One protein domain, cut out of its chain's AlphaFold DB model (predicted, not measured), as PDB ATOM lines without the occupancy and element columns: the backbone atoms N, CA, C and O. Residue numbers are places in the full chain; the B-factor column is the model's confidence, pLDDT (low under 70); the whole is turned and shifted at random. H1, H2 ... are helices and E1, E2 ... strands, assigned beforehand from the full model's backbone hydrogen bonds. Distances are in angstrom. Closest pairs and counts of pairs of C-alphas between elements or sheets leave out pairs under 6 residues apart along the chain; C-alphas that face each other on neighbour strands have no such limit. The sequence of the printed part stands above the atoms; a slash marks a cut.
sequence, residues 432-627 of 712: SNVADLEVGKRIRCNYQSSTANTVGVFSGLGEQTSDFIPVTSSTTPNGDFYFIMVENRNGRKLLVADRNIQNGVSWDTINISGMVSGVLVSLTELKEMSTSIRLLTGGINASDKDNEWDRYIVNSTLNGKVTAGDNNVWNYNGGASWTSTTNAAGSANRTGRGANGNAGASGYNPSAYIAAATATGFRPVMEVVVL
ATOM      1  N   SER A 432      64.186  42.057  31.068       90.25
ATOM      2  CA  SER A 432      63.991  41.000  32.069       90.25
ATOM      3  C   SER A 432      64.326  41.454  33.490       90.25
ATOM      4  O   SER A 432      63.892  40.820  34.445       90.25
ATOM      5  N   ASN A 433      65.064  42.557  33.649       86.25
ATOM      6  CA  ASN A 433      65.441  43.091  34.951       86.25
ATOM      7  C   ASN A 433      64.800  44.462  35.193       86.25
ATOM      8  O   ASN A 433      64.809  45.346  34.336       86.25
ATOM      9  N   VAL A 434      64.281  44.657  36.406       86.94
ATOM     10  CA  VAL A 434      63.735  45.939  36.857       86.94
ATOM     11  C   VAL A 434      64.773  47.056  36.765       86.94
ATOM     12  O   VAL A 434      64.397  48.198  36.504       86.94
ATOM     13  N   ALA A 435      66.061  46.765  36.965       83.94
ATOM     14  CA  ALA A 435      67.141  47.745  36.869       83.94
ATOM     15  C   ALA A 435      67.172  48.442  35.498       83.94
ATOM     16  O   ALA A 435      67.269  49.669  35.457       83.94
ATOM     17  N   ASP A 436      66.928  47.686  34.426       86.25
ATOM     18  CA  ASP A 436      67.006  48.139  33.029       86.25
ATOM     19  C   ASP A 436      65.742  48.876  32.554       86.25
ATOM     20  O   ASP A 436      65.653  49.337  31.416       86.25
ATOM     21  N   LEU A 437      64.728  48.990  33.419       91.38
ATOM     22  CA  LEU A 437      63.523  49.752  33.111       91.38
ATOM     23  C   LEU A 437      63.813  51.253  33.031       91.38
ATOM     24  O   LEU A 437      64.243  51.877  34.007       91.38
ATOM     25  N   GLU A 438      63.427  51.827  31.900       94.25
ATOM     26  CA  GLU A 438      63.327  53.257  31.626       94.25
ATOM     27  C   GLU A 438      61.940  53.570  31.054       94.25
ATOM     28  O   GLU A 438      61.224  52.665  30.626       94.25
ATOM     29  N   VAL A 439      61.548  54.847  30.999       97.00
ATOM     30  CA  VAL A 439      60.245  55.234  30.432       97.00
ATOM     31  C   VAL A 439      60.079  54.664  29.012       97.00
ATOM     32  O   VAL A 439      60.933  54.825  28.138       97.00
ATOM     33  N   GLY A 440      58.976  53.948  28.805       96.62
ATOM     34  CA  GLY A 440      58.623  53.228  27.583       96.62
ATOM     35  C   GLY A 440      59.217  51.822  27.446       96.62
ATOM     36  O   GLY A 440      58.757  51.067  26.592       96.62
ATOM     37  N   LYS A 441      60.194  51.431  28.279       97.25
ATOM     38  CA  LYS A 441      60.557  50.015  28.436       97.25
ATOM     39  C   LYS A 441      59.446  49.271  29.162       97.25
ATOM     40  O   LYS A 441      58.663  49.859  29.914       97.25
ATOM     41  N   ARG A 442      59.368  47.968  28.916       97.75
ATOM     42  CA  ARG A 442      58.343  47.098  29.484       97.75
ATOM     43  C   ARG A 442      58.948  45.851  30.096       97.75
ATOM     44  O   ARG A 442      59.998  45.397  29.665       97.75
ATOM     45  N   ILE A 443      58.271  45.302  31.087       96.19
ATOM     46  CA  ILE A 443      58.654  44.061  31.749       96.19
ATOM     47  C   ILE A 443      57.441  43.141  31.790       96.19
ATOM     48  O   ILE A 443      56.313  43.593  32.007       96.19
ATOM     49  N   ARG A 444      57.669  41.859  31.517       96.62
ATOM     50  CA  ARG A 444      56.614  40.848  31.540       96.62
ATOM     51  C   ARG A 444      56.248  40.497  32.980       96.62
ATOM     52  O   ARG A 444      57.107  40.527  33.857       96.62
ATOM     53  N   CYS A 445      54.980  40.206  33.227       96.81
ATOM     54  CA  CYS A 445      54.486  39.707  34.504       96.81
ATOM     55  C   CYS A 445      53.311  38.771  34.233       96.81
ATOM     56  O   CYS A 445      52.555  38.989  33.288       96.81
ATOM     57  N   ASN A 446      53.159  37.740  35.051       97.38
ATOM     58  CA  ASN A 446      52.013  36.852  35.009       97.38
ATOM     59  C   ASN A 446      50.903  37.339  35.938       97.38
ATOM     60  O   ASN A 446      51.177  37.887  37.008       97.38
ATOM     61  N   TYR A 447      49.653  37.106  35.541       97.62
ATOM     62  CA  TYR A 447      48.498  37.256  36.411       97.62
ATOM     63  C   TYR A 447      47.539  36.078  36.263       97.62
ATOM     64  O   TYR A 447      47.141  35.716  35.152       97.62
ATOM     65  N   GLN A 448      47.109  35.530  37.401       97.19
ATOM     66  CA  GLN A 448      46.152  34.433  37.447       97.19
ATOM     67  C   GLN A 448      45.025  34.700  38.444       97.19
ATOM     68  O   GLN A 448      45.270  34.858  39.639       97.19
ATOM     69  N   SER A 449      43.777  34.646  37.979       95.75
ATOM     70  CA  SER A 449      42.600  34.520  38.842       95.75
ATOM     71  C   SER A 449      41.816  33.263  38.477       95.75
ATOM     72  O   SER A 449      41.375  33.091  37.344       95.75
ATOM     73  N   SER A 450      41.648  32.362  39.447       95.31
ATOM     74  CA  SER A 450      40.963  31.076  39.263       95.31
ATOM     75  C   SER A 450      39.453  31.146  39.498       95.31
ATOM     76  O   SER A 450      38.737  30.207  39.161       95.31
ATOM     77  N   THR A 451      38.955  32.238  40.086       93.31
ATOM     78  CA  THR A 451      37.540  32.423  40.429       93.31
ATOM     79  C   THR A 451      37.052  33.761  39.890       93.31
ATOM     80  O   THR A 451      37.704  34.788  40.049       93.31
ATOM     81  N   ALA A 452      35.893  33.766  39.231       91.31
ATOM     82  CA  ALA A 452      35.332  35.002  38.704       91.31
ATOM     83  C   ALA A 452      35.084  36.015  39.836       91.31
ATOM     84  O   ALA A 452      34.674  35.647  40.937       91.31
ATOM     85  N   ASN A 453      35.304  37.300  39.546       90.38
ATOM     86  CA  ASN A 453      35.137  38.398  40.501       90.38
ATOM     87  C   ASN A 453      36.000  38.276  41.779       90.38
ATOM     88  O   ASN A 453      35.618  38.782  42.835       90.38
ATOM     89  N   THR A 454      37.180  37.657  41.684       92.06
ATOM     90  CA  THR A 454      38.249  37.757  42.688       92.06
ATOM     91  C   THR A 454      39.509  38.354  42.068       92.06
ATOM     92  O   THR A 454      39.797  38.134  40.886       92.06
ATOM     93  N   VAL A 455      40.259  39.114  42.868       92.75
ATOM     94  CA  VAL A 455      41.598  39.574  42.484       92.75
ATOM     95  C   VAL A 455      42.548  38.380  42.488       92.75
ATOM     96  O   VAL A 455      42.551  37.575  43.418       92.75
ATOM     97  N   GLY A 456      43.315  38.267  41.415       94.44
ATOM     98  CA  GLY A 456      44.277  37.211  41.169       94.44
ATOM     99  C   GLY A 456      45.638  37.453  41.809       94.44
ATOM    100  O   GLY A 456      45.872  38.433  42.519       94.44
ATOM    101  N   VAL A 457      46.550  36.532  41.525       95.12
ATOM    102  CA  VAL A 457      47.935  36.550  41.989       95.12
ATOM    103  C   VAL A 457      48.829  37.000  40.845       95.12
ATOM    104  O   VAL A 457      48.683  36.529  39.720       95.12
ATOM    105  N   PHE A 458      49.756  37.902  41.148       95.50
ATOM    106  CA  PHE A 458      50.809  38.297  40.226       95.50
ATOM    107  C   PHE A 458      52.085  37.488  40.494       95.50
ATOM    108  O   PHE A 458      52.411  37.226  41.653       95.50
ATOM    109  N   SER A 459      52.823  37.127  39.448       93.88
ATOM    110  CA  SER A 459      54.074  36.358  39.557       93.88
ATOM    111  C   SER A 459      54.985  36.573  38.336       93.88
ATOM    112  O   SER A 459      54.647  37.337  37.429       93.88
ATOM    113  N   GLY A 460      56.171  35.949  38.326       91.62
ATOM    114  CA  GLY A 460      57.034  35.864  37.138       91.62
ATOM    115  C   GLY A 460      57.508  37.208  36.573       91.62
ATOM    116  O   GLY A 460      57.533  37.387  35.357       91.62
ATOM    117  N   LEU A 461      57.826  38.191  37.424       92.19
ATOM    118  CA  LEU A 461      58.261  39.511  36.960       92.19
ATOM    119  C   LEU A 461      59.597  39.408  36.199       92.19
ATOM    120  O   LEU A 461      60.617  39.055  36.780       92.19
ATOM    121  N   GLY A 462      59.590  39.748  34.909       91.12
ATOM    122  CA  GLY A 462      60.735  39.610  33.998       91.12
ATOM    123  C   GLY A 462      60.793  38.270  33.254       91.12
ATOM    124  O   GLY A 462      61.539  38.113  32.280       91.12
ATOM    125  N   GLU A 463      59.952  37.318  33.633       91.19
ATOM    126  CA  GLU A 463      59.949  35.956  33.109       91.19
ATOM    127  C   GLU A 463      58.832  35.756  32.079       91.19
ATOM    128  O   GLU A 463      57.851  36.496  32.049       91.19
ATOM    129  N   GLN A 464      59.006  34.770  31.196       93.12
ATOM    130  CA  GLN A 464      57.902  34.222  30.414       93.12
ATOM    131  C   GLN A 464      57.426  32.989  31.159       93.12
ATOM    132  O   GLN A 464      58.171  32.016  31.258       93.12
ATOM    133  N   THR A 465      56.196  33.030  31.647       93.50
ATOM    134  CA  THR A 465      55.613  31.913  32.397       93.50
ATOM    135  C   THR A 465      54.479  31.243  31.632       93.50
ATOM    136  O   THR A 465      54.239  30.051  31.808       93.50
ATOM    137  N   SER A 466      53.798  31.985  30.756       94.25
ATOM    138  CA  SER A 466      52.677  31.484  29.955       94.25
ATOM    139  C   SER A 466      52.443  32.355  28.715       94.25
ATOM    140  O   SER A 466      53.219  33.269  28.421       94.25
ATOM    141  N   ASP A 467      51.408  32.039  27.938       94.38
ATOM    142  CA  ASP A 467      50.975  32.890  26.829       94.38
ATOM    143  C   ASP A 467      50.342  34.189  27.349       94.38
ATOM    144  O   ASP A 467      49.915  34.278  28.502       94.38
ATOM    145  N   PHE A 468      50.277  35.219  26.503       95.62
ATOM    146  CA  PHE A 468      49.703  36.502  26.901       95.62
ATOM    147  C   PHE A 468      48.198  36.401  27.190       95.62
ATOM    148  O   PHE A 468      47.449  35.801  26.420       95.62
ATOM    149  N   ILE A 469      47.729  37.087  28.238       95.81
ATOM    150  CA  ILE A 469      46.296  37.331  28.462       95.81
ATOM    151  C   ILE A 469      45.752  38.054  27.221       95.81
ATOM    152  O   ILE A 469      46.270  39.126  26.900       95.81
ATOM    153  N   PRO A 470      44.723  37.539  26.523       92.56
ATOM    154  CA  PRO A 470      44.153  38.217  25.359       92.56
ATOM    155  C   PRO A 470      43.740  39.656  25.683       92.56
ATOM    156  O   PRO A 470      43.335  39.943  26.805       92.56
ATOM    157  N   VAL A 471      43.783  40.568  24.708       89.94
ATOM    158  CA  VAL A 471      43.411  41.987  24.914       89.94
ATOM    159  C   VAL A 471      41.997  42.151  25.490       89.94
ATOM    160  O   VAL A 471      41.759  43.021  26.324       89.94
ATOM    161  N   THR A 472      41.063  41.286  25.091       88.56
ATOM    162  CA  THR A 472      39.692  41.243  25.621       88.56
ATOM    163  C   THR A 472      39.614  40.771  27.077       88.56
ATOM    164  O   THR A 472      38.643  41.087  27.774       88.56
ATOM    165  N   SER A 473      40.641  40.055  27.546       90.56
ATOM    166  CA  SER A 473      40.727  39.387  28.845       90.56
ATOM    167  C   SER A 473      39.579  38.391  29.092       90.56
ATOM    168  O   SER A 473      38.709  38.158  28.251       90.56
ATOM    169  N   SER A 474      39.568  37.766  30.266       92.00
ATOM    170  CA  SER A 474      38.457  36.959  30.771       92.00
ATOM    171  C   SER A 474      38.177  37.260  32.247       92.00
ATOM    172  O   SER A 474      38.864  38.085  32.863       92.00
ATOM    173  N   THR A 475      37.148  36.606  32.797       92.31
ATOM    174  CA  THR A 475      36.763  36.711  34.212       92.31
ATOM    175  C   THR A 475      37.674  35.906  35.133       92.31
ATOM    176  O   THR A 475      37.797  36.242  36.313       92.31
ATOM    177  N   THR A 476      38.344  34.892  34.578       95.06
ATOM    178  CA  THR A 476      39.328  34.009  35.223       95.06
ATOM    179  C   THR A 476      40.596  33.900  34.360       95.06
ATOM    180  O   THR A 476      40.862  32.850  33.764       95.06
ATOM    181  N   PRO A 477      41.332  35.006  34.171       95.88
ATOM    182  CA  PRO A 477      42.516  35.045  33.322       95.88
ATOM    183  C   PRO A 477      43.651  34.213  33.927       95.88
ATOM    184  O   PRO A 477      43.783  34.114  35.147       95.88
ATOM    185  N   ASN A 478      44.481  33.647  33.059       97.25
ATOM    186  CA  ASN A 478      45.757  33.033  33.401       97.25
ATOM    187  C   ASN A 478      46.707  33.284  32.232       97.25
ATOM    188  O   ASN A 478      46.520  32.697  31.167       97.25
ATOM    189  N   GLY A 479      47.653  34.199  32.403       97.50
ATOM    190  CA  GLY A 479      48.539  34.574  31.314       97.50
ATOM    191  C   GLY A 479      49.517  35.675  31.682       97.50
ATOM    192  O   GLY A 479      49.382  36.357  32.702       97.50
ATOM    193  N   ASP A 480      50.473  35.884  30.792       97.81
ATOM    194  CA  ASP A 480      51.428  36.975  30.874       97.81
ATOM    195  C   ASP A 480      50.832  38.290  30.329       97.81
ATOM    196  O   ASP A 480      49.907  38.316  29.515       97.81
ATOM    197  N   PHE A 481      51.361  39.421  30.772       97.88
ATOM    198  CA  PHE A 481      51.063  40.757  30.254       97.88
ATOM    199  C   PHE A 481      52.290  41.657  30.423       97.88
ATOM    200  O   PHE A 481      53.287  41.258  31.036       97.88
ATOM    201  N   TYR A 482      52.244  42.873  29.875       98.31
ATOM    202  CA  TYR A 482      53.325  43.836  30.063       98.31
ATOM    203  C   TYR A 482      52.960  44.906  31.081       98.31
ATOM    204  O   TYR A 482      51.932  45.569  30.967       98.31
ATOM    205  N   PHE A 483      53.878  45.166  32.005       98.38
ATOM    206  CA  PHE A 483      53.965  46.448  32.687       98.38
ATOM    207  C   PHE A 483      54.895  47.373  31.903       98.38
ATOM    208  O   PHE A 483      56.060  47.047  31.688       98.38
ATOM    209  N   ILE A 484      54.398  48.538  31.492       98.50
ATOM    210  CA  ILE A 484      55.159  49.551  30.753       98.50
ATOM    211  C   ILE A 484      55.536  50.667  31.715       98.50
ATOM    212  O   ILE A 484      54.661  51.239  32.362       98.50
ATOM    213  N   MET A 485      56.822  51.004  31.812       98.06
ATOM    214  CA  MET A 485      57.269  52.096  32.671       98.06
ATOM    215  C   MET A 485      56.858  53.450  32.089       98.06
ATOM    216  O   MET A 485      57.192  53.781  30.954       98.06
ATOM    217  N   VAL A 486      56.155  54.250  32.888       98.06
ATOM    218  CA  VAL A 486      55.596  55.547  32.476       98.06
ATOM    219  C   VAL A 486      56.276  56.731  33.150       98.06
ATOM    220  O   VAL A 486      56.241  57.837  32.620       98.06
ATOM    221  N   GLU A 487      56.910  56.523  34.308       96.19
ATOM    222  CA  GLU A 487      57.580  57.592  35.049       96.19
ATOM    223  C   GLU A 487      58.655  57.045  36.000       96.19
ATOM    224  O   GLU A 487      58.541  55.933  36.517       96.19
ATOM    225  N   ASN A 488      59.680  57.858  36.271       91.69
ATOM    226  CA  ASN A 488      60.621  57.666  37.373       91.69
ATOM    227  C   ASN A 488      60.515  58.849  38.348       91.69
ATOM    228  O   ASN A 488      60.901  59.967  38.008       91.69
ATOM    229  N   ARG A 489      60.015  58.616  39.564       88.25
ATOM    230  CA  ARG A 489      59.895  59.625  40.626       88.25
ATOM    231  C   ARG A 489      61.018  59.447  41.648       88.25
ATOM    232  O   ARG A 489      60.805  58.865  42.712       88.25
ATOM    233  N   ASN A 490      62.213  59.944  41.324       80.56
ATOM    234  CA  ASN A 490      63.400  59.884  42.190       80.56
ATOM    235  C   ASN A 490      63.721  58.458  42.684       80.56
ATOM    236  O   ASN A 490      63.840  58.223  43.885       80.56
ATOM    237  N   GLY A 491      63.816  57.497  41.761       78.56
ATOM    238  CA  GLY A 491      64.126  56.095  42.069       78.56
ATOM    239  C   GLY A 491      62.899  55.207  42.286       78.56
ATOM    240  O   GLY A 491      63.046  53.993  42.411       78.56
ATOM    241  N   ARG A 492      61.687  55.780  42.275       88.25
ATOM    242  CA  ARG A 492      60.431  55.020  42.230       88.25
ATOM    243  C   ARG A 492      59.959  54.896  40.792       88.25
ATOM    244  O   ARG A 492      59.584  55.894  40.174       88.25
ATOM    245  N   LYS A 493      59.992  53.683  40.254       94.12
ATOM    246  CA  LYS A 493      59.544  53.391  38.892       94.12
ATOM    247  C   LYS A 493      58.041  53.142  38.921       94.12
ATOM    248  O   LYS A 493      57.581  52.276  39.659       94.12
ATOM    249  N   LEU A 494      57.285  53.900  38.134       97.00
ATOM    250  CA  LEU A 494      55.850  53.704  37.963       97.00
ATOM    251  C   LEU A 494      55.608  52.987  36.639       97.00
ATOM    252  O   LEU A 494      56.086  53.443  35.597       97.00
ATOM    253  N   LEU A 495      54.866  51.886  36.677       98.19
ATOM    254  CA  LEU A 495      54.515  51.097  35.510       98.19
ATOM    255  C   LEU A 495      53.010  50.899  35.416       98.19
ATOM    256  O   LEU A 495      52.336  50.750  36.429       98.19
ATOM    257  N   VAL A 496      52.484  50.850  34.200       98.50
ATOM    258  CA  VAL A 496      51.060  50.626  33.937       98.50
ATOM    259  C   VAL A 496      50.911  49.390  33.066       98.50
ATOM    260  O   VAL A 496      51.683  49.208  32.124       98.50
ATOM    261  N   ALA A 497      49.945  48.531  33.390       98.25
ATOM    262  CA  ALA A 497      49.647  47.373  32.559       98.25
ATOM    263  C   ALA A 497      49.210  47.810  31.151       98.25
ATOM    264  O   ALA A 497      48.429  48.755  30.989       98.25
ATOM    265  N   ASP A 498      49.689  47.097  30.137       96.94
ATOM    266  CA  ASP A 498      49.425  47.356  28.721       96.94
ATOM    267  C   ASP A 498      47.990  47.017  28.294       96.94
ATOM    268  O   ASP A 498      47.582  47.373  27.194       96.94
ATOM    269  N   ARG A 499      47.200  46.370  29.158       94.62
ATOM    270  CA  ARG A 499      45.797  45.992  28.934       94.62
ATOM    271  C   ARG A 499      45.012  45.911  30.246       94.62
ATOM    272  O   ARG A 499      45.580  46.008  31.335       94.62
ATOM    273  N   ASN A 500      43.698  45.712  30.147       94.81
ATOM    274  CA  ASN A 500      42.942  45.151  31.268       94.81
ATOM    275  C   ASN A 500      43.366  43.687  31.439       94.81
ATOM    276  O   ASN A 500      43.204  42.904  30.512       94.81
ATOM    277  N   ILE A 501      43.894  43.324  32.605       96.06
ATOM    278  CA  ILE A 501      44.385  41.962  32.876       96.06
ATOM    279  C   ILE A 501      43.290  41.029  33.399       96.06
ATOM    280  O   ILE A 501      43.487  39.823  33.442       96.06
ATOM    281  N   GLN A 502      42.147  41.584  33.808       94.50
ATOM    282  CA  GLN A 502      40.942  40.850  34.186       94.50
ATOM    283  C   GLN A 502      39.709  41.674  33.819       94.50
ATOM    284  O   GLN A 502      39.669  42.870  34.107       94.50
ATOM    285  N   ASN A 503      38.690  41.049  33.231       89.25
ATOM    286  CA  ASN A 503      37.357  41.642  33.089       89.25
ATOM    287  C   ASN A 503      36.393  40.976  34.087       89.25
ATOM    288  O   ASN A 503      36.759  40.013  34.757       89.25
ATOM    289  N   GLY A 504      35.181  41.494  34.281       86.25
ATOM    290  CA  GLY A 504      34.220  40.860  35.197       86.25
ATOM    291  C   GLY A 504      34.507  41.058  36.685       86.25
ATOM    292  O   GLY A 504      33.725  40.589  37.510       86.25
ATOM    293  N   VAL A 505      35.600  41.732  37.050       89.38
ATOM    294  CA  VAL A 505      35.950  42.024  38.443       89.38
ATOM    295  C   VAL A 505      35.362  43.370  38.867       89.38
ATOM    296  O   VAL A 505      35.506  44.387  38.184       89.38
ATOM    297  N   SER A 506      34.652  43.371  39.991       90.12
ATOM    298  CA  SER A 506      33.998  44.559  40.530       90.12
ATOM    299  C   SER A 506      35.000  45.492  41.209       90.12
ATOM    300  O   SER A 506      35.998  45.052  41.787       90.12
ATOM    301  N   TRP A 507      34.704  46.793  41.192       91.25
ATOM    302  CA  TRP A 507      35.498  47.783  41.920       91.25
ATOM    303  C   TRP A 507      35.562  47.467  43.421       91.25
ATOM    304  O   TRP A 507      36.626  47.583  44.023       91.25
ATOM    305  N   ASP A 508      34.454  47.007  44.013       89.62
ATOM    306  CA  ASP A 508      34.385  46.663  45.437       89.62
ATOM    307  C   ASP A 508      35.291  45.473  45.782       89.62
ATOM    308  O   ASP A 508      35.994  45.524  46.787       89.62
ATOM    309  N   THR A 509      35.367  44.446  44.925       92.00
ATOM    310  CA  THR A 509      36.323  43.334  45.087       92.00
ATOM    311  C   THR A 509      37.766  43.845  45.082       92.00
ATOM    312  O   THR A 509      38.559  43.480  45.953       92.00
ATOM    313  N   ILE A 510      38.119  44.712  44.124       93.56
ATOM    314  CA  ILE A 510      39.465  45.305  44.053       93.56
ATOM    315  C   ILE A 510      39.734  46.130  45.317       93.56
ATOM    316  O   ILE A 510      40.815  46.044  45.898       93.56
ATOM    317  N   ASN A 511      38.743  46.881  45.794       93.12
ATOM    318  CA  ASN A 511      38.861  47.691  47.000       93.12
ATOM    319  C   ASN A 511      39.066  46.842  48.261       93.12
ATOM    320  O   ASN A 511      39.930  47.166  49.072       93.12
ATOM    321  N   ILE A 512      38.329  45.737  48.406       92.94
ATOM    322  CA  ILE A 512      38.468  44.790  49.526       92.94
ATOM    323  C   ILE A 512      39.887  44.209  49.584       92.94
ATOM    324  O   ILE A 512      40.416  44.005  50.672       92.94
ATOM    325  N   SER A 513      40.535  44.001  48.433       92.25
ATOM    326  CA  SER A 513      41.939  43.565  48.375       92.25
ATOM    327  C   SER A 513      42.963  44.662  48.724       92.25
ATOM    328  O   SER A 513      44.158  44.390  48.793       92.25
ATOM    329  N   GLY A 514      42.523  45.914  48.901       93.81
ATOM    330  CA  GLY A 514      43.385  47.083  49.114       93.81
ATOM    331  C   GLY A 514      44.001  47.666  47.834       93.81
ATOM    332  O   GLY A 514      44.601  48.738  47.871       93.81
ATOM    333  N   MET A 515      43.812  47.025  46.676       94.69
ATOM    334  CA  MET A 515      44.407  47.439  45.397       94.69
ATOM    335  C   MET A 515      43.751  48.672  44.752       94.69
ATOM    336  O   MET A 515      44.157  49.092  43.674       94.69
ATOM    337  N   VAL A 516      42.753  49.300  45.373       93.69
ATOM    338  CA  VAL A 516      42.286  50.621  44.912       93.69
ATOM    339  C   VAL A 516      43.284  51.710  45.301       93.69
ATOM    340  O   VAL A 516      43.651  52.531  44.460       93.69
ATOM    341  N   SER A 517      43.727  51.715  46.560       90.38
ATOM    342  CA  SER A 517      44.633  52.723  47.124       90.38
ATOM    343  C   SER A 517      46.099  52.290  47.111       90.38
ATOM    344  O   SER A 517      46.977  53.149  47.058       90.38
ATOM    345  N   GLY A 518      46.365  50.983  47.120       90.81
ATOM    346  CA  GLY A 518      47.707  50.418  47.055       90.81
ATOM    347  C   GLY A 518      47.942  49.346  48.103       90.81
ATOM    348  O   GLY A 518      47.763  49.582  49.296       90.81
ATOM    349  N   VAL A 519      48.405  48.181  47.652       92.12
ATOM    350  CA  VAL A 519      48.856  47.087  48.519       92.12
ATOM    351  C   VAL A 519      50.242  46.624  48.089       92.12
ATOM    352  O   VAL A 519      50.552  46.611  46.897       92.12
ATOM    353  N   LEU A 520      51.079  46.245  49.054       88.38
ATOM    354  CA  LEU A 520      52.344  45.581  48.763       88.38
ATOM    355  C   LEU A 520      52.068  44.185  48.201       88.38
ATOM    356  O   LEU A 520      51.296  43.419  48.775       88.38
ATOM    357  N   VAL A 521      52.726  43.855  47.098       85.06
ATOM    358  CA  VAL A 521      52.691  42.529  46.478       85.06
ATOM    359  C   VAL A 521      54.123  42.023  46.429       85.06
ATOM    360  O   VAL A 521      55.023  42.793  46.115       85.06
ATOM    361  N   SER A 522      54.361  40.756  46.758       79.62
ATOM    362  CA  SER A 522      55.695  40.157  46.661       79.62
ATOM    363  C   SER A 522      55.877  39.555  45.271       79.62
ATOM    364  O   SER A 522      55.370  38.471  45.008       79.62
ATOM    365  N   LEU A 523      56.572  40.266  44.383       77.00
ATOM    366  CA  LEU A 523      56.793  39.849  42.988       77.00
ATOM    367  C   LEU A 523      58.189  39.304  42.711       77.00
ATOM    368  O   LEU A 523      58.459  38.821  41.616       77.00
ATOM    369  N   THR A 524      59.081  39.417  43.689       62.88
ATOM    370  CA  THR A 524      60.488  39.063  43.550       62.88
ATOM    371  C   THR A 524      60.936  38.310  44.791       62.88
ATOM    372  O   THR A 524      60.589  38.692  45.906       62.88
ATOM    373  N   GLU A 525      61.753  37.272  44.617       55.34
ATOM    374  CA  GLU A 525      62.406  36.590  45.747       55.34
ATOM    375  C   GLU A 525      63.432  37.497  46.448       55.34
ATOM    376  O   GLU A 525      63.757  37.324  47.626       55.34
ATOM    377  N   LEU A 526      63.920  38.513  45.729       53.34
ATOM    378  CA  LEU A 526      64.824  39.527  46.249       53.34
ATOM    379  C   LEU A 526      64.069  40.466  47.202       53.34
ATOM    380  O   LEU A 526      63.229  41.254  46.773       53.34
ATOM    381  N   LYS A 527      64.446  40.463  48.490       57.38
ATOM    382  CA  LYS A 527      63.967  41.419  49.520       57.38
ATOM    383  C   LYS A 527      64.421  42.872  49.285       57.38
ATOM    384  O   LYS A 527      64.202  43.733  50.130       57.38
ATOM    385  N   GLU A 528      65.081  43.130  48.160       65.69
ATOM    386  CA  GLU A 528      65.704  44.405  47.795       65.69
ATOM    387  C   GLU A 528      64.792  45.289  46.936       65.69
ATOM    388  O   GLU A 528      65.158  46.408  46.584       65.69
ATOM    389  N   MET A 529      63.600  44.805  46.591       76.19
ATOM    390  CA  MET A 529      62.599  45.571  45.859       76.19
ATOM    391  C   MET A 529      61.281  45.558  46.618       76.19
ATOM    392  O   MET A 529      60.830  44.528  47.113       76.19
ATOM    393  N   SER A 530      60.662  46.730  46.709       84.12
ATOM    394  CA  SER A 530      59.291  46.872  47.178       84.12
ATOM    395  C   SER A 530      58.399  47.128  45.976       84.12
ATOM    396  O   SER A 530      58.613  48.092  45.238       84.12
ATOM    397  N   THR A 531      57.416  46.256  45.776       90.19
ATOM    398  CA  THR A 531      56.409  46.391  44.725       90.19
ATOM    399  C   THR A 531      55.038  46.614  45.339       90.19
ATOM    400  O   THR A 531      54.619  45.873  46.229       90.19
ATOM    401  N   SER A 532      54.329  47.636  44.867       93.25
ATOM    402  CA  SER A 532      52.936  47.883  45.243       93.25
ATOM    403  C   SER A 532      52.044  47.976  44.016       93.25
ATOM    404  O   SER A 532      52.470  48.487  42.980       93.25
ATOM    405  N   ILE A 533      50.815  47.478  44.139       96.62
ATOM    406  CA  ILE A 533      49.811  47.475  43.075       96.62
ATOM    407  C   ILE A 533      48.621  48.335  43.487       96.62
ATOM    408  O   ILE A 533      48.094  48.178  44.592       96.62
ATOM    409  N   ARG A 534      48.183  49.218  42.584       97.19
ATOM    410  CA  ARG A 534      46.970  50.031  42.746       97.19
ATOM    411  C   ARG A 534      46.226  50.288  41.433       97.19
ATOM    412  O   ARG A 534      46.714  49.931  40.365       97.19
ATOM    413  N   LEU A 535      45.089  50.984  41.493       97.69
ATOM    414  CA  LEU A 535      44.432  51.563  40.315       97.69
ATOM    415  C   LEU A 535      45.022  52.928  39.920       97.69
ATOM    416  O   LEU A 535      45.530  53.675  40.761       97.69
ATOM    417  N   LEU A 536      44.888  53.270  38.633       97.38
ATOM    418  CA  LEU A 536      45.090  54.628  38.109       97.38
ATOM    419  C   LEU A 536      44.075  55.597  38.728       97.38
ATOM    420  O   LEU A 536      42.924  55.223  38.966       97.38
ATOM    421  N   THR A 537      44.457  56.862  38.905       96.94
ATOM    422  CA  THR A 537      43.464  57.941  39.044       96.94
ATOM    423  C   THR A 537      42.822  58.265  37.691       96.94
ATOM    424  O   THR A 537      43.480  58.216  36.650       96.94
ATOM    425  N   GLY A 538      41.524  58.579  37.701       95.00
ATOM    426  CA  GLY A 538      40.714  58.712  36.486       95.00
ATOM    427  C   GLY A 538      39.953  60.018  36.338       95.00
ATOM    428  O   GLY A 538      39.193  60.138  35.383       95.00
ATOM    429  N   GLY A 539      40.098  60.967  37.262       94.56
ATOM    430  CA  GLY A 539      39.290  62.187  37.274       94.56
ATOM    431  C   GLY A 539      37.805  61.928  37.568       94.56
ATOM    432  O   GLY A 539      37.291  60.806  37.474       94.56
ATOM    433  N   ILE A 540      37.083  62.966  37.982       93.81
ATOM    434  CA  ILE A 540      35.671  62.814  38.381       93.81
ATOM    435  C   ILE A 540      34.709  62.757  37.179       93.81
ATOM    436  O   ILE A 540      33.562  62.339  37.328       93.81
ATOM    437  N   ASN A 541      35.149  63.180  35.990       92.00
ATOM    438  CA  ASN A 541      34.403  63.161  34.727       92.00
ATOM    439  C   ASN A 541      35.369  63.332  33.532       92.00
ATOM    440  O   ASN A 541      36.577  63.415  33.715       92.00
ATOM    441  N   ALA A 542      34.847  63.407  32.303       90.12
ATOM    442  CA  ALA A 542      35.682  63.467  31.098       90.12
ATOM    443  C   ALA A 542      36.409  64.812  30.902       90.12
ATOM    444  O   ALA A 542      37.398  64.860  30.170       90.12
ATOM    445  N   SER A 543      35.928  65.896  31.524       92.50
ATOM    446  CA  SER A 543      36.572  67.218  31.470       92.50
ATOM    447  C   SER A 543      37.721  67.379  32.464       92.50
ATOM    448  O   SER A 543      38.554  68.262  32.287       92.50
ATOM    449  N   ASP A 544      37.782  66.525  33.483       94.00
ATOM    450  CA  ASP A 544      38.872  66.491  34.447       94.00
ATOM    451  C   ASP A 544      40.088  65.790  33.827       94.00
ATOM    452  O   ASP A 544      40.033  64.603  33.504       94.00
ATOM    453  N   LYS A 545      41.165  66.553  33.606       94.44
ATOM    454  CA  LYS A 545      42.386  66.110  32.911       94.44
ATOM    455  C   LYS A 545      43.605  65.985  33.820       94.44
ATOM    456  O   LYS A 545      44.631  65.484  33.363       94.44
ATOM    457  N   ASP A 546      43.499  66.398  35.082       95.69
ATOM    458  CA  ASP A 546      44.591  66.284  36.055       95.69
ATOM    459  C   ASP A 546      44.528  64.927  36.764       95.69
ATOM    460  O   ASP A 546      44.152  64.794  37.927       95.69
ATOM    461  N   ASN A 547      44.806  63.873  36.002       96.50
ATOM    462  CA  ASN A 547      44.786  62.500  36.487       96.50
ATOM    463  C   ASN A 547      45.758  61.616  35.698       96.50
ATOM    464  O   ASN A 547      46.236  61.957  34.614       96.50
ATOM    465  N   GLU A 548      46.055  60.451  36.257       97.38
ATOM    466  CA  GLU A 548      47.048  59.526  35.717       97.38
ATOM    467  C   GLU A 548      46.607  58.860  34.417       97.38
ATOM    468  O   GLU A 548      47.454  58.580  33.573       97.38
ATOM    469  N   TRP A 549      45.306  58.626  34.222       97.31
ATOM    470  CA  TRP A 549      44.810  58.107  32.951       97.31
ATOM    471  C   TRP A 549      45.095  59.084  31.804       97.31
ATOM    472  O   TRP A 549      45.711  58.702  30.806       97.31
ATOM    473  N   ASP A 550      44.697  60.355  31.942       97.31
ATOM    474  CA  ASP A 550      44.985  61.365  30.918       97.31
ATOM    475  C   ASP A 550      46.497  61.569  30.752       97.31
ATOM    476  O   ASP A 550      46.987  61.673  29.629       97.31
ATOM    477  N   ARG A 551      47.268  61.560  31.844       96.81
ATOM    478  CA  ARG A 551      48.722  61.744  31.784       96.81
ATOM    479  C   ARG A 551      49.452  60.596  31.083       96.81
ATOM    480  O   ARG A 551      50.282  60.865  30.218       96.81
ATOM    481  N   TYR A 552      49.193  59.343  31.459       97.06
ATOM    482  CA  TYR A 552      50.005  58.200  31.020       97.06
ATOM    483  C   TYR A 552      49.424  57.428  29.837       97.06
ATOM    484  O   TYR A 552      50.200  56.875  29.066       97.06
ATOM    485  N   ILE A 553      48.099  57.403  29.672       96.25
ATOM    486  CA  ILE A 553      47.440  56.661  28.587       96.25
ATOM    487  C   ILE A 553      47.072  57.596  27.433       96.25
ATOM    488  O   ILE A 553      47.375  57.301  26.280       96.25
ATOM    489  N   VAL A 554      46.433  58.737  27.724       95.75
ATOM    490  CA  VAL A 554      45.919  59.647  26.680       95.75
ATOM    491  C   VAL A 554      47.027  60.515  26.086       95.75
ATOM    492  O   VAL A 554      47.149  60.585  24.870       95.75
ATOM    493  N   ASN A 555      47.830  61.172  26.926       95.81
ATOM    494  CA  ASN A 555      48.748  62.231  26.488       95.81
ATOM    495  C   ASN A 555      50.222  61.803  26.425       95.81
ATOM    496  O   ASN A 555      51.044  62.530  25.868       95.81
ATOM    497  N   SER A 556      50.585  60.654  27.003       95.38
ATOM    498  CA  SER A 556      51.979  60.202  27.036       95.38
ATOM    499  C   SER A 556      52.470  59.791  25.654       95.38
ATOM    500  O   SER A 556      51.836  58.990  24.973       95.38
ATOM    501  N   THR A 557      53.655  60.272  25.290       96.56
ATOM    502  CA  THR A 557      54.410  59.793  24.123       96.56
ATOM    503  C   THR A 557      55.488  58.778  24.504       96.56
ATOM    504  O   THR A 557      56.271  58.367  23.652       96.56
ATOM    505  N   LEU A 558      55.581  58.403  25.790       95.56
ATOM    506  CA  LEU A 558      56.657  57.570  26.345       95.56
ATOM    507  C   LEU A 558      58.047  58.047  25.884       95.56
ATOM    508  O   LEU A 558      58.851  57.267  25.379       95.56
ATOM    509  N   ASN A 559      58.297  59.354  26.024       94.25
ATOM    510  CA  ASN A 559      59.494  60.049  25.535       94.25
ATOM    511  C   ASN A 559      59.702  59.935  24.012       94.25
ATOM    512  O   ASN A 559      60.821  59.760  23.540       94.25
ATOM    513  N   GLY A 560      58.618  60.048  23.240       93.19
ATOM    514  CA  GLY A 560      58.647  60.013  21.774       93.19
ATOM    515  C   GLY A 560      58.667  58.612  21.159       93.19
ATOM    516  O   GLY A 560      58.772  58.501  19.941       93.19
ATOM    517  N   LYS A 561      58.548  57.549  21.964       90.06
ATOM    518  CA  LYS A 561      58.483  56.165  21.471       90.06
ATOM    519  C   LYS A 561      57.138  55.797  20.851       90.06
ATOM    520  O   LYS A 561      57.083  54.879  20.042       90.06
ATOM    521  N   VAL A 562      56.062  56.468  21.258       92.12
ATOM    522  CA  VAL A 562      54.696  56.182  20.800       92.12
ATOM    523  C   VAL A 562      53.950  57.483  20.531       92.12
ATOM    524  O   VAL A 562      54.291  58.539  21.073       92.12
ATOM    525  N   THR A 563      52.901  57.420  19.715       93.19
ATOM    526  CA  THR A 563      51.968  58.543  19.579       93.19
ATOM    527  C   THR A 563      51.094  58.659  20.828       93.19
ATOM    528  O   THR A 563      50.739  57.651  21.439       93.19
ATOM    529  N   ALA A 564      50.715  59.880  21.208       94.88
ATOM    530  CA  ALA A 564      49.794  60.087  22.324       94.88
ATOM    531  C   ALA A 564      48.482  59.317  22.085       94.88
ATOM    532  O   ALA A 564      47.862  59.457  21.029       94.88
ATOM    533  N   GLY A 565      48.082  58.482  23.046       91.25
ATOM    534  CA  GLY A 565      46.874  57.673  22.925       91.25
ATOM    535  C   GLY A 565      47.013  56.433  22.047       91.25
ATOM    536  O   GLY A 565      46.002  55.957  21.544       91.25
ATOM    537  N   ASP A 566      48.221  55.913  21.835       92.69
ATOM    538  CA  ASP A 566      48.434  54.729  20.999       92.69
ATOM    539  C   ASP A 566      47.743  53.476  21.573       92.69
ATOM    540  O   ASP A 566      48.158  52.897  22.585       92.69
ATOM    541  N   ASN A 567      46.670  53.036  20.913       92.19
ATOM    542  CA  ASN A 567      45.923  51.855  21.327       92.19
ATOM    543  C   ASN A 567      46.679  50.541  21.064       92.19
ATOM    544  O   ASN A 567      46.372  49.558  21.728       92.19
ATOM    545  N   ASN A 568      47.676  50.511  20.172       89.19
ATOM    546  CA  ASN A 568      48.509  49.317  19.957       89.19
ATOM    547  C   ASN A 568      49.437  49.046  21.151       89.19
ATOM    548  O   ASN A 568      49.944  47.943  21.326       89.19
ATOM    549  N   VAL A 569      49.655  50.066  21.984       93.81
ATOM    550  CA  VAL A 569      50.466  49.985  23.202       93.81
ATOM    551  C   VAL A 569      49.577  49.732  24.409       93.81
ATOM    552  O   VAL A 569      49.889  48.889  25.243       93.81
ATOM    553  N   TRP A 570      48.472  50.472  24.510       94.38
ATOM    554  CA  TRP A 570      47.660  50.508  25.722       94.38
ATOM    555  C   TRP A 570      46.408  49.643  25.689       94.38
ATOM    556  O   TRP A 570      45.794  49.481  26.741       94.38
ATOM    557  N   ASN A 571      45.992  49.117  24.535       92.94
ATOM    558  CA  ASN A 571      44.861  48.195  24.411       92.94
ATOM    559  C   ASN A 571      43.628  48.635  25.236       92.94
ATOM    560  O   ASN A 571      43.093  47.872  26.041       92.94
ATOM    561  N   TYR A 572      43.248  49.916  25.155       90.94
ATOM    562  CA  TYR A 572      42.161  50.495  25.960       90.94
ATOM    563  C   TYR A 572      40.796  50.424  25.256       90.94
ATOM    564  O   TYR A 572      39.761  50.662  25.884       90.94
ATOM    565  N   ASN A 573      40.780  50.140  23.952       87.19
ATOM    566  CA  ASN A 573      39.557  49.882  23.197       87.19
ATOM    567  C   ASN A 573      39.020  48.475  23.514       87.19
ATOM    568  O   ASN A 573      39.789  47.526  23.617       87.19
ATOM    569  N   GLY A 574      37.695  48.336  23.643       77.50
ATOM    570  CA  GLY A 574      37.026  47.044  23.879       77.50
ATOM    571  C   GLY A 574      36.525  46.809  25.309       77.50
ATOM    572  O   GLY A 574      35.663  45.959  25.513       77.50
ATOM    573  N   GLY A 575      36.975  47.595  26.290       85.44
ATOM    574  CA  GLY A 575      36.433  47.579  27.652       85.44
ATOM    575  C   GLY A 575      36.975  48.730  28.495       85.44
ATOM    576  O   GLY A 575      38.107  49.167  28.299       85.44
ATOM    577  N   ALA A 576      36.172  49.244  29.425       90.31
ATOM    578  CA  ALA A 576      36.627  50.305  30.319       90.31
ATOM    579  C   ALA A 576      37.627  49.745  31.350       90.31
ATOM    580  O   ALA A 576      37.632  48.551  31.636       90.31
ATOM    581  N   SER A 577      38.471  50.583  31.939       93.94
ATOM    582  CA  SER A 577      39.320  50.244  33.086       93.94
ATOM    583  C   SER A 577      38.800  50.948  34.333       93.94
ATOM    584  O   SER A 577      38.481  52.141  34.287       93.94
ATOM    585  N   TRP A 578      38.746  50.230  35.455       94.00
ATOM    586  CA  TRP A 578      38.453  50.832  36.751       94.00
ATOM    587  C   TRP A 578      39.537  51.831  37.149       94.00
ATOM    588  O   TRP A 578      40.728  51.586  36.962       94.00
ATOM    589  N   THR A 579      39.116  52.940  37.753       95.56
ATOM    590  CA  THR A 579      40.018  53.916  38.373       95.56
ATOM    591  C   THR A 579      39.698  54.064  39.857       95.56
ATOM    592  O   THR A 579      38.632  53.659  40.328       95.56
ATOM    593  N   SER A 580      40.617  54.643  40.622       95.69
ATOM    594  CA  SER A 580      40.426  54.892  42.055       95.69
ATOM    595  C   SER A 580      39.480  56.061  42.360       95.69
ATOM    596  O   SER A 580      39.197  56.339  43.523       95.69
ATOM    597  N   THR A 581      38.974  56.757  41.337       94.75
ATOM    598  CA  THR A 581      38.253  58.024  41.491       94.75
ATOM    599  C   THR A 581      36.732  57.840  41.583       94.75
ATOM    600  O   THR A 581      36.119  57.106  40.805       94.75
ATOM    601  N   THR A 582      36.103  58.555  42.521       93.56
ATOM    602  CA  THR A 582      34.638  58.689  42.618       93.56
ATOM    603  C   THR A 582      34.120  59.618  41.524       93.56
ATOM    604  O   THR A 582      34.652  60.707  41.326       93.56
ATOM    605  N   ASN A 583      33.070  59.206  40.817       93.69
ATOM    606  CA  ASN A 583      32.547  59.952  39.678       93.69
ATOM    607  C   ASN A 583      31.598  61.089  40.105       93.69
ATOM    608  O   ASN A 583      30.838  60.953  41.063       93.69
ATOM    609  N   ALA A 584      31.575  62.185  39.346       93.38
ATOM    610  CA  ALA A 584      30.715  63.343  39.602       93.38
ATOM    611  C   ALA A 584      29.208  63.033  39.497       93.38
ATOM    612  O   ALA A 584      28.397  63.754  40.072       93.38
ATOM    613  N   ALA A 585      28.824  61.956  38.801       88.12
ATOM    614  CA  ALA A 585      27.432  61.522  38.683       88.12
ATOM    615  C   ALA A 585      26.826  61.001  40.004       88.12
ATOM    616  O   ALA A 585      25.612  60.838  40.091       88.12
ATOM    617  N   GLY A 586      27.643  60.725  41.028       87.62
ATOM    618  CA  GLY A 586      27.161  60.356  42.357       87.62
ATOM    619  C   GLY A 586      28.229  59.678  43.213       87.62
ATOM    620  O   GLY A 586      29.125  59.014  42.702       87.62
ATOM    621  N   SER A 587      28.102  59.779  44.537       87.56
ATOM    622  CA  SER A 587      29.071  59.218  45.495       87.56
ATOM    623  C   SER A 587      29.197  57.688  45.444       87.56
ATOM    624  O   SER A 587      30.238  57.143  45.820       87.56
ATOM    625  N   ALA A 588      28.167  56.991  44.955       86.31
ATOM    626  CA  ALA A 588      28.188  55.548  44.707       86.31
ATOM    627  C   ALA A 588      28.872  55.170  43.381       86.31
ATOM    628  O   ALA A 588      29.198  54.005  43.178       86.31
ATOM    629  N   ASN A 589      29.109  56.132  42.486       89.31
ATOM    630  CA  ASN A 589      29.663  55.862  41.167       89.31
ATOM    631  C   ASN A 589      31.195  55.929  41.189       89.31
ATOM    632  O   ASN A 589      31.805  56.767  41.862       89.31
ATOM    633  N   ARG A 590      31.830  55.051  40.419       92.12
ATOM    634  CA  ARG A 590      33.276  55.015  40.189       92.12
ATOM    635  C   ARG A 590      33.563  55.338  38.736       92.12
ATOM    636  O   ARG A 590      32.810  54.925  37.853       92.12
ATOM    637  N   THR A 591      34.617  56.108  38.498       92.50
ATOM    638  CA  THR A 591      35.011  56.471  37.140       92.50
ATOM    639  C   THR A 591      35.653  55.264  36.457       92.50
ATOM    640  O   THR A 591      36.660  54.734  36.930       92.50
ATOM    641  N   GLY A 592      35.084  54.844  35.330       91.88
ATOM    642  CA  GLY A 592      35.738  53.972  34.359       91.88
ATOM    643  C   GLY A 592      36.211  54.779  33.149       91.88
ATOM    644  O   GLY A 592      35.536  55.726  32.732       91.88
ATOM    645  N   ARG A 593      37.372  54.426  32.596       93.12
ATOM    646  CA  ARG A 593      37.993  55.112  31.447       93.12
ATOM    647  C   ARG A 593      38.265  54.130  30.301       93.12
ATOM    648  O   ARG A 593      38.526  52.964  30.567       93.12
ATOM    649  N   GLY A 594      38.214  54.576  29.043       89.75
ATOM    650  CA  GLY A 594      38.439  53.722  27.860       89.75
ATOM    651  C   GLY A 594      37.153  53.256  27.156       89.75
ATOM    652  O   GLY A 594      36.178  54.003  27.082       89.75
ATOM    653  N   ALA A 595      37.153  52.018  26.645       82.00
ATOM    654  CA  ALA A 595      36.088  51.352  25.872       82.00
ATOM    655  C   ALA A 595      35.837  51.888  24.446       82.00
ATOM    656  O   ALA A 595      35.921  51.101  23.506       82.00
ATOM    657  N   ASN A 596      35.565  53.188  24.279       75.81
ATOM    658  CA  ASN A 596      35.255  53.840  22.993       75.81
ATOM    659  C   ASN A 596      36.127  55.093  22.797       75.81
ATOM    660  O   ASN A 596      35.626  56.216  22.721       75.81
ATOM    661  N   GLY A 597      37.448  54.904  22.773       79.62
ATOM    662  CA  GLY A 597      38.425  55.993  22.772       79.62
ATOM    663  C   GLY A 597      39.081  56.214  24.137       79.62
ATOM    664  O   GLY A 597      38.620  55.741  25.173       79.62
ATOM    665  N   ASN A 598      40.196  56.937  24.138       78.25
ATOM    666  CA  ASN A 598      41.045  57.122  25.318       78.25
ATOM    667  C   ASN A 598      40.551  58.232  26.265       78.25
ATOM    668  O   ASN A 598      40.770  58.149  27.468       78.25
ATOM    669  N   ALA A 599      39.880  59.271  25.766       80.50
ATOM    670  CA  ALA A 599      39.535  60.455  26.559       80.50
ATOM    671  C   ALA A 599      38.220  60.341  27.360       80.50
ATOM    672  O   ALA A 599      37.947  61.207  28.194       80.50
ATOM    673  N   GLY A 600      37.406  59.308  27.115       79.62
ATOM    674  CA  GLY A 600      36.099  59.126  27.755       79.62
ATOM    675  C   GLY A 600      36.188  58.808  29.251       79.62
ATOM    676  O   GLY A 600      37.148  58.179  29.703       79.62
ATOM    677  N   ALA A 601      35.172  59.230  30.010       85.31
ATOM    678  CA  ALA A 601      35.004  58.893  31.422       85.31
ATOM    679  C   ALA A 601      33.525  58.669  31.757       85.31
ATOM    680  O   ALA A 601      32.699  59.563  31.561       85.31
ATOM    681  N   SER A 602      33.215  57.494  32.301       85.44
ATOM    682  CA  SER A 602      31.853  57.059  32.627       85.44
ATOM    683  C   SER A 602      31.728  56.748  34.115       85.44
ATOM    684  O   SER A 602      32.649  56.196  34.716       85.44
ATOM    685  N   GLY A 603      30.590  57.100  34.714       85.12
ATOM    686  CA  GLY A 603      30.281  56.771  36.104       85.12
ATOM    687  C   GLY A 603      29.510  55.461  36.202       85.12
ATOM    688  O   GLY A 603      28.390  55.378  35.709       85.12
ATOM    689  N   TYR A 604      30.081  54.465  36.874       82.69
ATOM    690  CA  TYR A 604      29.437  53.169  37.086       82.69
ATOM    691  C   TYR A 604      29.152  52.949  38.564       82.69
ATOM    692  O   TYR A 604      30.046  53.125  39.389       82.69
ATOM    693  N   ASN A 605      27.927  52.547  38.894       81.38
ATOM    694  CA  ASN A 605      27.557  52.155  40.250       81.38
ATOM    695  C   ASN A 605      27.888  50.663  40.464       81.38
ATOM    696  O   ASN A 605      27.197  49.825  39.872       81.38
ATOM    697  N   PRO A 606      28.889  50.306  41.293       70.69
ATOM    698  CA  PRO A 606      29.303  48.914  41.478       70.69
ATOM    699  C   PRO A 606      28.212  48.018  42.082       70.69
ATOM    700  O   PRO A 606      28.188  46.825  41.797       70.69
ATOM    701  N   SER A 607      27.291  48.584  42.874       67.12
ATOM    702  CA  SER A 607      26.256  47.831  43.595       67.12
ATOM    703  C   SER A 607      24.920  47.731  42.851       67.12
ATOM    704  O   SER A 607      24.178  46.777  43.064       67.12
ATOM    705  N   ALA A 608      24.610  48.674  41.953       63.19
ATOM    706  CA  ALA A 608      23.352  48.685  41.192       63.19
ATOM    707  C   ALA A 608      23.487  48.175  39.747       63.19
ATOM    708  O   ALA A 608      22.491  47.815  39.122       63.19
ATOM    709  N   TYR A 609      24.701  48.155  39.192       60.78
ATOM    710  CA  TYR A 609      24.931  47.878  37.776       60.78
ATOM    711  C   TYR A 609      25.880  46.683  37.611       60.78
ATOM    712  O   TYR A 609      27.049  46.827  37.261       60.78
ATOM    713  N   ILE A 610      25.352  45.473  37.843       54.06
ATOM    714  CA  ILE A 610      26.079  44.192  37.705       54.06
ATOM    715  C   ILE A 610      26.687  44.035  36.291       54.06
ATOM    716  O   ILE A 610      27.764  43.464  36.136       54.06
ATOM    717  N   ALA A 611      26.074  44.640  35.265       52.34
ATOM    718  CA  ALA A 611      26.594  44.678  33.894       52.34
ATOM    719  C   ALA A 611      27.858  45.556  33.700       52.34
ATOM    720  O   ALA A 611      28.554  45.412  32.695       52.34
ATOM    721  N   ALA A 612      28.213  46.447  34.640       53.06
ATOM    722  CA  ALA A 612      29.469  47.217  34.567       53.06
ATOM    723  C   ALA A 612      30.671  46.333  34.859       53.06
ATOM    724  O   ALA A 612      31.731  46.584  34.289       53.06
ATOM    725  N   ALA A 613      30.512  45.305  35.700       52.88
ATOM    726  CA  ALA A 613      31.571  44.337  35.950       52.88
ATOM    727  C   ALA A 613      31.944  43.614  34.648       52.88
ATOM    728  O   ALA A 613      33.121  43.459  34.359       52.88
ATOM    729  N   THR A 614      30.976  43.271  33.790       54.94
ATOM    730  CA  THR A 614      31.255  42.627  32.493       54.94
ATOM    731  C   THR A 614      31.831  43.574  31.430       54.94
ATOM    732  O   THR A 614      32.419  43.092  30.469       54.94
ATOM    733  N   ALA A 615      31.695  44.898  31.589       65.06
ATOM    734  CA  ALA A 615      32.166  45.912  30.628       65.06
ATOM    735  C   ALA A 615      33.404  46.712  31.094       65.06
ATOM    736  O   ALA A 615      33.925  47.536  30.337       65.06
ATOM    737  N   THR A 616      33.870  46.487  32.329       85.06
ATOM    738  CA  THR A 616      34.992  47.204  32.955       85.06
ATOM    739  C   THR A 616      35.971  46.218  33.585       85.06
ATOM    740  O   THR A 616      35.566  45.233  34.197       85.06
ATOM    741  N   GLY A 617      37.268  46.468  33.432       91.38
ATOM    742  CA  GLY A 617      38.329  45.573  33.868       91.38
ATOM    743  C   GLY A 617      39.332  46.199  34.828       91.38
ATOM    744  O   GLY A 617      39.334  47.402  35.102       91.38
ATOM    745  N   PHE A 618      40.205  45.342  35.341       94.88
ATOM    746  CA  PHE A 618      41.327  45.704  36.188       94.88
ATOM    747  C   PHE A 618      42.561  45.986  35.327       94.88
ATOM    748  O   PHE A 618      43.075  45.089  34.661       94.88
ATOM    749  N   ARG A 619      43.041  47.234  35.352       96.62
ATOM    750  CA  ARG A 619      44.332  47.651  34.788       96.62
ATOM    751  C   ARG A 619      45.202  48.185  35.926       96.62
ATOM    752  O   ARG A 619      44.994  49.325  36.351       96.62
ATOM    753  N   PRO A 620      46.134  47.384  36.454       97.25
ATOM    754  CA  PRO A 620      46.948  47.814  37.575       97.25
ATOM    755  C   PRO A 620      48.023  48.818  37.166       97.25
ATOM    756  O   PRO A 620      48.552  48.814  36.050       97.25
ATOM    757  N   VAL A 621      48.387  49.631  38.147       97.62
ATOM    758  CA  VAL A 621      49.627  50.390  38.213       97.62
ATOM    759  C   VAL A 621      50.525  49.698  39.220       97.62
ATOM    760  O   VAL A 621      50.085  49.402  40.331       97.62
ATOM    761  N   MET A 622      51.776  49.475  38.841       96.62
ATOM    762  CA  MET A 622      52.817  48.987  39.726       96.62
ATOM    763  C   MET A 622      53.781  50.117  40.064       96.62
ATOM    764  O   MET A 622      54.343  50.751  39.174       96.62
ATOM    765  N   GLU A 623      54.002  50.354  41.350       94.44
ATOM    766  CA  GLU A 623      55.135  51.147  41.818       94.44
ATOM    767  C   GLU A 623      56.230  50.198  42.294       94.44
ATOM    768  O   GLU A 623      55.973  49.320  43.122       94.44
ATOM    769  N   VAL A 624      57.438  50.381  41.765       90.81
ATOM    770  CA  VAL A 624      58.628  49.616  42.135       90.81
ATOM    771  C   VAL A 624      59.653  50.553  42.748       90.81
ATOM    772  O   VAL A 624      60.068  51.537  42.130       90.81
ATOM    773  N   VAL A 625      60.090  50.220  43.955       85.31
ATOM    774  CA  VAL A 625      61.160  50.923  44.657       85.31
ATOM    775  C   VAL A 625      62.297  49.941  44.877       85.31
ATOM    776  O   VAL A 625      62.134  48.954  45.593       85.31
ATOM    777  N   VAL A 626      63.452  50.217  44.270       74.12
ATOM    778  CA  VAL A 626      64.686  49.498  44.603       74.12
ATOM    779  C   VAL A 626      65.168  50.044  45.941       74.12
ATOM    780  O   VAL A 626      65.457  51.236  46.070       74.12
ATOM    781  N   LEU A 627      65.183  49.191  46.959       65.81
ATOM    782  CA  LEU A 627      65.628  49.562  48.291       65.81
ATOM    783  C   LEU A 627      67.156  49.703  48.264       65.81
ATOM    784  O   LEU A 627      67.840  48.793  47.795       65.81
TER     785      LEU A 627
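Overview. This is residues 432 to 627 of the 712 residues of an uncharacterized protein of Paenibacillus polysaccharolyticus (UniProt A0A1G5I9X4). What shape do these atoms make? A large sheet of seven strands is curled like part of a barrel, and a small, twisted sheet of four strands, E9 E8 E7 E10, sits at one end of it. E10 runs on into E11 and joins the two sheets, short H2 sits beside both, and H1 and H4 cover one face of the small sheet. What are the parts? The printed part has 196 residues with four named helices and eleven named strands, in the order E1 E2 E3 E4 H1 E5 E6 H2 H3 E7 E8 E9 H4 E10 E11; the class is mixed, helices and strands, with under half of the residues in named elements. The large sheet runs E2 E1 E3 E4 E11 E6 E5, antiparallel throughout, and the small one is mixed. How large is it? It is compact, with a radius of gyration of the C-alphas of 15.5 A, and its rounded outline spans 42 by 37 by 28 A.

Along the chain. Where does the first half run? E1, residues 442 to 448, begins at C-alpha 442 at (58.343, 47.098, 29.484) and is 19.3 A long; E2 is residues 457 to 459. E3, residues 478 to 489, is 31.0 A long and bends by 57 degrees at residue 486; E4, residues 492 to 497, is 16.4 A long. H1 is residues 507 to 512, E5 519 to 521, and E6, residues 529 to 535, 19.9 A long. And the rest? H2 is residues 548 to 554, H3 567 to 570, E7 576 to 582 with 15.0 A, E8 590 to 594 with 13.4 A, and E9 601 to 604. H4, residues 610 to 615, leads into E10, residues 616 to 618, and E11, residues 620 to 626, is 19.2 A long and ends at C-alpha 626 at (64.686, 49.498, 44.603).

Arrangement. What pairs the large, strongly twisted sheet? N 446 and O 459 of E1 and E2 are 2.8 A apart, N 443 and O 483 of E1 and E3 2.9 A, and N 484 and O 496 of the hairpin E3 and E4 2.9 A. N 495 and O 622 of E4 and E11 are 2.8 A apart, N 532 and O 623 of E6 and E11 2.9 A, and N 521 and O 531 of the hairpin E5 and E6 2.9 A, each within hydrogen-bond range. The closest C-alphas of the edge strands E2 and E5 are those of Phe 458 and Val 521, 7.8 A apart. And the small sheet? E7 E8 E9 form a meander, each strand the antiparallel neighbour of the one before, with N 577 and O 593 2.7 A apart and N 592 and O 602 2.9 A; E10 is parallel to E7, with N 617 and O 576 2.8 A apart. E9, H4 and E10 form a split strand-helix-strand unit, two strands of one sheet with a helix between them along the chain and with E8 and E7 between them in the sheet, and its crossover is right-handed. Where are the helices? H1, over E7 at a height of 10.0 A, and H4, at 9.2 A, lie on the same face of the small sheet, two layers of helices and strands. H2 is on the large sheet at a height of 8.6 A, over none of its strands, with the closest C-alphas of E3 and H2 those of Val 486 and Tyr 552, 6.4 A; H3 only grazes that sheet with residues 569 to 570. In H1 every O i to N i+4 pair is within hydrogen-bond range, in H2 2 of 3 and in H4 1 of 2, and H3 is too short for such a pair.

Size, cuts and confidence. How far does it reach? The two C-alphas farthest apart, those of Asp 436 and Ala 608, are 44.4 A apart. Is anything missing, and which links are long? The printed part has no cut, and the links E2 to E3, E6 to H2 and H2 to H3 are long. Where is confidence low? The mean pLDDT of the printed part is 89.4, and residues 524 to 528, 607 to 615 and 627 are under 70.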